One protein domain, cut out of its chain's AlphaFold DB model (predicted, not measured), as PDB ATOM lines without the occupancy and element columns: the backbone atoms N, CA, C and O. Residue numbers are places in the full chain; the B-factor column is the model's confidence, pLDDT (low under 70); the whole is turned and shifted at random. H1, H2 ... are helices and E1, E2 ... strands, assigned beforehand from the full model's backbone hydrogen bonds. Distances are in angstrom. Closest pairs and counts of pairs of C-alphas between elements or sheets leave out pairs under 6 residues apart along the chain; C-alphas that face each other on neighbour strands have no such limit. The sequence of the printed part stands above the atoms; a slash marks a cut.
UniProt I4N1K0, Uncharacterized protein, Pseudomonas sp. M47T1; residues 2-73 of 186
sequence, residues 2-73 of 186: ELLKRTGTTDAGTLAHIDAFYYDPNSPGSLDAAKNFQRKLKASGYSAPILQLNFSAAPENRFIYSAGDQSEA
ATOM      1  N   GLU A   2     196.874 155.303 162.418       27.77
ATOM      2  CA  GLU A   2     196.322 154.185 163.172       27.77
ATOM      3  C   GLU A   2     195.007 153.808 162.485       27.77
ATOM      4  O   GLU A   2     193.996 154.492 162.623       27.77
ATOM      5  N   LEU A   3     195.051 152.787 161.625       33.59
ATOM      6  CA  LEU A   3     193.831 152.152 161.131       33.59
ATOM      7  C   LEU A   3     193.078 151.650 162.365       33.59
ATOM      8  O   LEU A   3     193.641 150.875 163.139       33.59
ATOM      9  N   LEU A   4     191.838 152.110 162.556       35.78
ATOM     10  CA  LEU A   4     190.922 151.618 163.583       35.78
ATOM     11  C   LEU A   4     190.798 150.090 163.448       35.78
ATOM     12  O   LEU A   4     190.003 149.580 162.663       35.78
ATOM     13  N   LYS A   5     191.614 149.349 164.202       37.16
ATOM     14  CA  LYS A   5     191.515 147.896 164.334       37.16
ATOM     15  C   LYS A   5     190.333 147.597 165.245       37.16
ATOM     16  O   LYS A   5     190.497 147.479 166.456       37.16
ATOM     17  N   ARG A   6     189.134 147.446 164.682       44.97
ATOM     18  CA  ARG A   6     188.108 146.638 165.346       44.97
ATOM     19  C   ARG A   6     188.376 145.184 164.984       44.97
ATOM     20  O   ARG A   6     188.140 144.754 163.867       44.97
ATOM     21  N   THR A   7     188.913 144.427 165.931       40.88
ATOM     22  CA  THR A   7     188.957 142.967 165.839       40.88
ATOM     23  C   THR A   7     187.555 142.437 166.129       40.88
ATOM     24  O   THR A   7     187.219 142.192 167.286       40.88
ATOM     25  N   GLY A   8     186.701 142.324 165.114       43.97
ATOM     26  CA  GLY A   8     185.463 141.557 165.248       43.97
ATOM     27  C   GLY A   8     185.775 140.056 165.284       43.97
ATOM     28  O   GLY A   8     186.637 139.566 164.554       43.97
ATOM     29  N   THR A   9     185.105 139.326 166.165       40.84
ATOM     30  CA  THR A   9     185.191 137.867 166.266       40.84
ATOM     31  C   THR A   9     184.120 137.249 165.372       40.84
ATOM     32  O   THR A   9     182.935 137.463 165.613       40.84
ATOM     33  N   THR A  10     184.510 136.480 164.358       45.09
ATOM     34  CA  THR A  10     183.631 135.454 163.780       45.09
ATOM     35  C   THR A  10     183.884 134.134 164.512       45.09
ATOM     36  O   THR A  10     184.975 133.925 165.052       45.09
ATOM     37  N   ASP A  11     182.899 133.232 164.525       50.31
ATOM     38  CA  ASP A  11     182.917 131.916 165.201       50.31
ATOM     39  C   ASP A  11     184.016 130.932 164.704       50.31
ATOM     40  O   ASP A  11     183.975 129.739 164.994       50.31
ATOM     41  N   ALA A  12     185.021 131.415 163.965       48.56
ATOM     42  CA  ALA A  12     186.137 130.652 163.401       48.56
ATOM     43  C   ALA A  12     187.532 131.238 163.736       48.56
ATOM     44  O   ALA A  12     188.522 130.884 163.096       48.56
ATOM     45  N   GLY A  13     187.633 132.109 164.745       51.75
ATOM     46  CA  GLY A  13     188.898 132.716 165.177       51.75
ATOM     47  C   GLY A  13     189.146 134.108 164.584       51.75
ATOM     48  O   GLY A  13     188.603 134.487 163.549       51.75
ATOM     49  N   THR A  14     189.943 134.911 165.290       49.38
ATOM     50  CA  THR A  14     190.158 136.346 165.045       49.38
ATOM     51  C   THR A  14     190.965 136.606 163.767       49.38
ATOM     52  O   THR A  14     192.175 136.827 163.803       49.38
ATOM     53  N   LEU A  15     190.300 136.617 162.612       55.66
ATOM     54  CA  LEU A  15     190.854 137.212 161.397       55.66
ATOM     55  C   LEU A  15     190.753 138.737 161.507       55.66
ATOM     56  O   LEU A  15     189.662 139.301 161.629       55.66
ATOM     57  N   ALA A  16     191.902 139.414 161.478       58.59
ATOM     58  CA  ALA A  16     191.949 140.869 161.430       58.59
ATOM     59  C   ALA A  16     191.255 141.359 160.150       58.59
ATOM     60  O   ALA A  16     191.683 141.031 159.045       58.59
ATOM     61  N   HIS A  17     190.197 142.148 160.307       67.12
ATOM     62  CA  HIS A  17     189.476 142.784 159.211       67.12
ATOM     63  C   HIS A  17     189.351 144.287 159.457       67.12
ATOM     64  O   HIS A  17     189.620 144.783 160.554       67.12
ATOM     65  N   ILE A  18     188.986 145.009 158.401       70.62
ATOM     66  CA  ILE A  18     188.657 146.428 158.453       70.62
ATOM     67  C   ILE A  18     187.165 146.546 158.169       70.62
ATOM     68  O   ILE A  18     186.710 146.157 157.096       70.62
ATOM     69  N   ASP A  19     186.443 147.123 159.120       79.19
ATOM     70  CA  ASP A  19     185.078 147.587 158.915       79.19
ATOM     71  C   ASP A  19     185.119 149.004 158.345       79.19
ATOM     72  O   ASP A  19     185.661 149.918 158.970       79.19
ATOM     73  N   ALA A  20     184.554 149.194 157.156       86.62
ATOM     74  CA  ALA A  20     184.456 150.498 156.518       86.62
ATOM     75  C   ALA A  20     183.240 150.579 155.593       86.62
ATOM     76  O   ALA A  20     182.839 149.599 154.964       86.62
ATOM     77  N   PHE A  21     182.699 151.784 155.459       90.50
ATOM     78  CA  PHE A  21     181.886 152.147 154.306       90.50
ATOM     79  C   PHE A  21     182.805 152.521 153.154       90.50
ATOM     80  O   PHE A  21     183.932 152.961 153.380       90.50
ATOM     81  N   TYR A  22     182.329 152.392 151.923       93.62
ATOM     82  CA  TYR A  22     183.121 152.779 150.766       93.62
ATOM     83  C   TYR A  22     182.302 153.527 149.726       93.62
ATOM     84  O   TYR A  22     181.076 153.420 149.679       93.62
ATOM     85  N   TYR A  23     183.007 154.273 148.884       94.62
ATOM     86  CA  TYR A  23     182.461 154.862 147.671       94.62
ATOM     87  C   TYR A  23     183.459 154.720 146.519       94.62
ATOM     88  O   TYR A  23     184.669 154.753 146.741       94.62
ATOM     89  N   ASP A  24     182.957 154.564 145.294       94.75
ATOM     90  CA  ASP A  24     183.784 154.624 144.086       94.75
ATOM     91  C   ASP A  24     183.782 156.060 143.546       94.75
ATOM     92  O   ASP A  24     182.711 156.548 143.169       94.75
ATOM     93  N   PRO A  25     184.936 156.752 143.484       91.56
ATOM     94  CA  PRO A  25     185.012 158.120 142.971       91.56
ATOM     95  C   PRO A  25     184.583 158.246 141.500       91.56
ATOM     96  O   PRO A  25     184.228 159.339 141.072       91.56
ATOM     97  N   ASN A  26     184.594 157.153 140.727       91.19
ATOM     98  CA  ASN A  26     184.144 157.149 139.331       91.19
ATOM     99  C   ASN A  26     182.622 156.980 139.199       91.19
ATOM    100  O   ASN A  26     182.093 157.035 138.091       91.19
ATOM    101  N   SER A  27     181.916 156.765 140.313       87.44
ATOM    102  CA  SER A  27     180.462 156.637 140.362       87.44
ATOM    103  C   SER A  27     179.843 157.929 140.916       87.44
ATOM    104  O   SER A  27     180.017 158.229 142.101       87.44
ATOM    105  N   PRO A  28     179.132 158.727 140.095       82.75
ATOM    106  CA  PRO A  28     178.528 159.981 140.542       82.75
ATOM    107  C   PRO A  28     177.594 159.800 141.750       82.75
ATOM    108  O   PRO A  28     176.750 158.908 141.769       82.75
ATOM    109  N   GLY A  29     177.733 160.660 142.766       75.94
ATOM    110  CA  GLY A  29     176.889 160.655 143.974       75.94
ATOM    111  C   GLY A  29     177.216 159.571 145.014       75.94
ATOM    112  O   GLY A  29     176.603 159.537 146.083       75.94
ATOM    113  N   SER A  30     178.198 158.703 144.757       85.31
ATOM    114  CA  SER A  30     178.566 157.608 145.664       85.31
ATOM    115  C   SER A  30     179.112 158.097 147.016       85.31
ATOM    116  O   SER A  30     178.805 157.505 148.052       85.31
ATOM    117  N   LEU A  31     179.861 159.208 147.038       87.75
ATOM    118  CA  LEU A  31     180.361 159.822 148.273       87.75
ATOM    119  C   LEU A  31     179.212 160.315 149.164       87.75
ATOM    120  O   LEU A  31     179.233 160.104 150.377       87.75
ATOM    121  N   ASP A  32     178.183 160.926 148.576       80.00
ATOM    122  CA  ASP A  32     177.010 161.392 149.322       80.00
ATOM    123  C   ASP A  32     176.213 160.220 149.899       80.00
ATOM    124  O   ASP A  32     175.778 160.271 151.054       80.00
ATOM    125  N   ALA A  33     176.078 159.129 149.138       79.31
ATOM    126  CA  ALA A  33     175.479 157.887 149.619       79.31
ATOM    127  C   ALA A  33     176.273 157.292 150.796       79.31
ATOM    128  O   ALA A  33     175.679 156.951 151.824       79.31
ATOM    129  N   ALA A  34     177.605 157.245 150.703       89.81
ATOM    130  CA  ALA A  34     178.468 156.774 151.785       89.81
ATOM    131  C   ALA A  34     178.364 157.663 153.036       89.81
ATOM    132  O   ALA A  34     178.212 157.150 154.147       89.81
ATOM    133  N   LYS A  35     178.337 158.992 152.872       85.12
ATOM    134  CA  LYS A  35     178.116 159.957 153.965       85.12
ATOM    135  C   LYS A  35     176.743 159.785 154.620       85.12
ATOM    136  O   LYS A  35     176.642 159.831 155.847       85.12
ATOM    137  N   ASN A  36     175.687 159.556 153.837       80.12
ATOM    138  CA  ASN A  36     174.344 159.261 154.351       80.12
ATOM    139  C   ASN A  36     174.315 157.963 155.165       80.12
ATOM    140  O   ASN A  36     173.741 157.922 156.254       80.12
ATOM    141  N   PHE A  37     174.960 156.913 154.662       84.88
ATOM    142  CA  PHE A  37     174.982 155.615 155.324       84.88
ATOM    143  C   PHE A  37     175.812 155.635 156.614       84.88
ATOM    144  O   PHE A  37     175.350 155.140 157.645       84.88
ATOM    145  N   GLN A  38     176.965 156.317 156.598       86.12
ATOM    146  CA  GLN A  38     177.778 156.551 157.792       86.12
ATOM    147  C   GLN A  38     176.980 157.274 158.887       86.12
ATOM    148  O   GLN A  38     177.044 156.876 160.050       86.12
ATOM    149  N   ARG A  39     176.168 158.283 158.532       76.44
ATOM    150  CA  ARG A  39     175.260 158.957 159.480       76.44
ATOM    151  C   ARG A  39     174.201 158.012 160.051       76.44
ATOM    152  O   ARG A  39     173.982 158.014 161.261       76.44
ATOM    153  N   LYS A  40     173.566 157.202 159.199       75.50
ATOM    154  CA  LYS A  40     172.500 156.270 159.600       75.50
ATOM    155  C   LYS A  40     172.995 155.235 160.610       75.50
ATOM    156  O   LYS A  40     172.382 155.080 161.658       75.50
ATOM    157  N   LEU A  41     174.101 154.548 160.322       79.00
ATOM    158  CA  LEU A  41     174.592 153.498 161.219       79.00
ATOM    159  C   LEU A  41     175.158 154.060 162.526       79.00
ATOM    160  O   LEU A  41     174.984 153.444 163.579       79.00
ATOM    161  N   LYS A  42     175.722 155.273 162.489       73.69
ATOM    162  CA  LYS A  42     176.148 155.974 163.703       73.69
ATOM    163  C   LYS A  42     174.986 156.247 164.654       73.69
ATOM    164  O   LYS A  42     175.155 156.067 165.857       73.69
ATOM    165  N   ALA A  43     173.806 156.604 164.140       65.88
ATOM    166  CA  ALA A  43     172.599 156.770 164.957       65.88
ATOM    167  C   ALA A  43     172.159 155.465 165.651       65.88
ATOM    168  O   ALA A  43     171.527 155.509 166.701       65.88
ATOM    169  N   SER A  44     172.543 154.306 165.109       69.44
ATOM    170  CA  SER A  44     172.309 152.981 165.700       69.44
ATOM    171  C   SER A  44     173.478 152.476 166.564       69.44
ATOM    172  O   SER A  44     173.499 151.306 166.938       69.44
ATOM    173  N   GLY A  45     174.467 153.325 166.871       69.50
ATOM    174  CA  GLY A  45     175.634 152.968 167.690       69.50
ATOM    175  C   GLY A  45     176.772 152.270 166.935       69.50
ATOM    176  O   GLY A  45     177.743 151.836 167.560       69.50
ATOM    177  N   TYR A  46     176.697 152.170 165.605       75.56
ATOM    178  CA  TYR A  46     177.742 151.575 164.774       75.56
ATOM    179  C   TYR A  46     178.588 152.655 164.089       75.56
ATOM    180  O   TYR A  46     178.078 153.489 163.347       75.56
ATOM    181  N   SER A  47     179.903 152.632 164.314       78.19
ATOM    182  CA  SER A  47     180.834 153.626 163.773       78.19
ATOM    183  C   SER A  47     181.908 152.953 162.930       78.19
ATOM    184  O   SER A  47     182.661 152.126 163.440       78.19
ATOM    185  N   ALA A  48     182.000 153.359 161.666       83.38
ATOM    186  CA  ALA A  48     183.038 152.943 160.731       83.38
ATOM    187  C   ALA A  48     183.422 154.121 159.808       83.38
ATOM    188  O   ALA A  48     182.574 154.981 159.524       83.38
ATOM    189  N   PRO A  49     184.685 154.210 159.359       87.25
ATOM    190  CA  PRO A  49     185.127 155.241 158.425       87.25
ATOM    191  C   PRO A  49     184.552 155.018 157.019       87.25
ATOM    192  O   PRO A  49     184.170 153.905 156.660       87.25
ATOM    193  N   ILE A  50     184.530 156.078 156.213       90.25
ATOM    194  CA  ILE A  50     184.344 156.003 154.762       90.25
ATOM    195  C   ILE A  50     185.722 155.892 154.109       90.25
ATOM    196  O   ILE A  50     186.622 156.672 154.419       90.25
ATOM    197  N   LEU A  51     185.884 154.947 153.192       92.88
ATOM    198  CA  LEU A  51     187.071 154.788 152.361       92.88
ATOM    199  C   LEU A  51     186.719 155.031 150.895       92.88
ATOM    200  O   LEU A  51     185.680 154.592 150.402       92.88
ATOM    201  N   GLN A  52     187.604 155.703 150.176       94.38
ATOM    202  CA  GLN A  52     187.519 155.781 148.727       94.38
ATOM    203  C   GLN A  52     188.060 154.476 148.130       94.38
ATOM    204  O   GLN A  52     189.167 154.050 148.473       94.38
ATOM    205  N   LEU A  53     187.291 153.866 147.226       94.88
ATOM    206  CA  LEU A  53     187.637 152.628 146.533       94.88
ATOM    207  C   LEU A  53     187.591 152.822 145.013       94.88
ATOM    208  O   LEU A  53     186.545 152.685 144.387       94.88
ATOM    209  N   ASN A  54     188.734 153.149 144.408       93.94
ATOM    210  CA  ASN A  54     188.834 153.405 142.970       93.94
ATOM    211  C   ASN A  54     189.201 152.125 142.202       93.94
ATOM    212  O   ASN A  54     190.377 151.766 142.098       93.94
ATOM    213  N   PHE A  55     188.206 151.444 141.628       88.75
ATOM    214  CA  PHE A  55     188.425 150.200 140.876       88.75
ATOM    215  C   PHE A  55     189.213 150.387 139.572       88.75
ATOM    216  O   PHE A  55     189.820 149.430 139.090       88.75
ATOM    217  N   SER A  56     189.248 151.606 139.032       92.69
ATOM    218  CA  SER A  56     190.011 151.959 137.830       92.69
ATOM    219  C   SER A  56     191.451 152.392 138.128       92.69
ATOM    220  O   SER A  56     192.245 152.531 137.199       92.69
ATOM    221  N   ALA A  57     191.812 152.601 139.398       92.50
ATOM    222  CA  ALA A  57     193.172 152.949 139.792       92.50
ATOM    223  C   ALA A  57     194.087 151.715 139.881       92.50
ATOM    224  O   ALA A  57     193.647 150.577 140.109       92.50
ATOM    225  N   ALA A  58     195.392 151.973 139.752       94.56
ATOM    226  CA  ALA A  58     196.430 150.991 140.041       94.56
ATOM    227  C   ALA A  58     196.286 150.457 141.483       94.56
ATOM    228  O   ALA A  58     195.824 151.203 142.356       94.56
ATOM    229  N   PRO A  59     196.640 149.185 141.755       91.81
ATOM    230  CA  PRO A  59     196.429 148.553 143.060       91.81
ATOM    231  C   PRO A  59     196.925 149.377 144.260       91.81
ATOM    232  O   PRO A  59     196.244 149.440 145.280       91.81
ATOM    233  N   GLU A  60     198.059 150.057 144.116       90.00
ATOM    234  CA  GLU A  60     198.684 150.920 145.120       90.00
ATOM    235  C   GLU A  60     197.878 152.187 145.462       90.00
ATOM    236  O   GLU A  60     198.032 152.726 146.553       90.00
ATOM    237  N   ASN A  61     196.988 152.630 144.568       88.62
ATOM    238  CA  ASN A  61     196.152 153.829 144.719       88.62
ATOM    239  C   ASN A  61     194.652 153.499 144.795       88.62
ATOM    240  O   ASN A  61     193.802 154.385 144.708       88.62
ATOM    241  N   ARG A  62     194.307 152.213 144.916       93.00
ATOM    242  CA  ARG A  62     192.917 151.745 144.911       93.00
ATOM    243  C   ARG A  62     192.163 152.122 146.184       93.00
ATOM    244  O   ARG A  62     190.958 152.344 146.113       93.00
ATOM    245  N   PHE A  63     192.859 152.196 147.316       91.31
ATOM    246  CA  PHE A  63     192.285 152.476 148.630       91.31
ATOM    247  C   PHE A  63     192.857 153.775 149.187       91.31
ATOM    248  O   PHE A  63     194.061 153.869 149.418       91.31
ATOM    249  N   ILE A  64     191.994 154.759 149.437       90.25
ATOM    250  CA  ILE A  64     192.394 156.038 150.033       90.25
ATOM    251  C   ILE A  64     191.501 156.339 151.237       90.25
ATOM    252  O   ILE A  64     190.278 156.195 151.190       90.25
ATOM    253  N   TYR A  65     192.130 156.784 152.324       87.00
ATOM    254  CA  TYR A  65     191.446 157.465 153.416       87.00
ATOM    255  C   TYR A  65     191.639 158.975 153.262       87.00
ATOM    256  O   TYR A  65     192.770 159.459 153.199       87.00
ATOM    257  N   SER A  66     190.532 159.712 153.254       85.19
ATOM    258  CA  SER A  66     190.502 161.173 153.275       85.19
ATOM    259  C   SER A  66     189.625 161.629 154.439       85.19
ATOM    260  O   SER A  66     188.491 161.169 154.608       85.19
ATOM    261  N   ALA A  67     190.148 162.545 155.256       75.69
ATOM    262  CA  ALA A  67     189.393 163.124 156.365       75.69
ATOM    263  C   ALA A  67     188.169 163.922 155.867       75.69
ATOM    264  O   ALA A  67     187.123 163.883 156.505       75.69
ATOM    265  N   GLY A  68     188.263 164.576 154.701       75.50
ATOM    266  CA  GLY A  68     187.153 165.329 154.091       75.50
ATOM    267  C   GLY A  68     186.032 164.451 153.512       75.50
ATOM    268  O   GLY A  68     184.916 164.924 153.257       75.50
ATOM    269  N   ASP A  69     186.310 163.160 153.334       85.62
ATOM    270  CA  ASP A  69     185.329 162.180 152.865       85.62
ATOM    271  C   ASP A  69     184.503 161.632 154.022       85.62
ATOM    272  O   ASP A  69     183.384 161.156 153.816       85.62
ATOM    273  N   GLN A  70     185.021 161.747 155.248       86.50
ATOM    274  CA  GLN A  70     184.230 161.470 156.432       86.50
ATOM    275  C   GLN A  70     183.099 162.489 156.509       86.50
ATOM    276  O   GLN A  70     183.205 163.628 156.057       86.50
ATOM    277  N   SER A  71     181.988 162.090 157.108       72.62
ATOM    278  CA  SER A  71     180.865 162.998 157.332       72.62
ATOM    279  C   SER A  71     181.136 164.094 158.381       72.62
ATOM    280  O   SER A  71     180.196 164.794 158.747       72.62
ATOM    281  N   GLU A  72     182.367 164.271 158.877       57.66
ATOM    282  CA  GLU A  72     182.664 165.261 159.919       57.66
ATOM    283  C   GLU A  72     182.545 166.691 159.361       57.66
ATOM    284  O   GLU A  72     183.081 167.014 158.310       57.66
ATOM    285  N   ALA A  73     181.824 167.609 159.998       45.81
ATOM    286  CA  ALA A  73     181.773 167.794 161.434       45.81
ATOM    287  C   ALA A  73     180.637 167.072 162.176       45.81
ATOM    288  O   ALA A  73     179.450 167.175 161.875       45.81
TER     289      ALA A  73
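What this domain is: This is residues 2 to 73 of the 186 residues of an uncharacterized protein of Pseudomonas sp. M47T1 (UniProt I4N1K0). Little here is regular structure: look for a small parallel strand pair, E1 and E2, with helix H1 packed beside E1 through residues 30 to 38, and long unnamed stretches at both ends, residues 2 to 20 and 54 to 73. The 72 printed residues include E1, H1, E2 in chain order, a mixed class with 21 residues in named elements. The whole is only just compact, close to loose, with a radius of gyration of the C-alphas of 13.4 A and spans of 37 by 32 by 21 A.

Where its parts are: Find C-alpha 21 at (181.886, 152.147, 154.306), where E1, residues 21 to 23, begins. E2 is residues 50 to 53, ending at (187.637, 152.628, 146.533). H1, residues 30 to 43, runs 20.2 A.

How they stand to each other: E1 and E2 are parallel, at 42 degrees; N 51 and O 21 are 2.8 A apart, within hydrogen-bond range. E1, H1, E2 form a strand-helix-strand unit, two parallel neighbour strands with a helix between, its crossover right-handed. The closest C-alphas of E1 and H1, Tyr 23 and Ser 30, are 5.2 A apart. In H1, every O i to N i+4 pair is within hydrogen-bond range.

The domain as a whole: The printed part has no cut, and both links are short. The C-alphas of Gly 13 and Pro 28, the farthest apart, are 38.2 A apart. Confidence is under 70 at residues 2 to 17, 43 to 45 and 72 to 73.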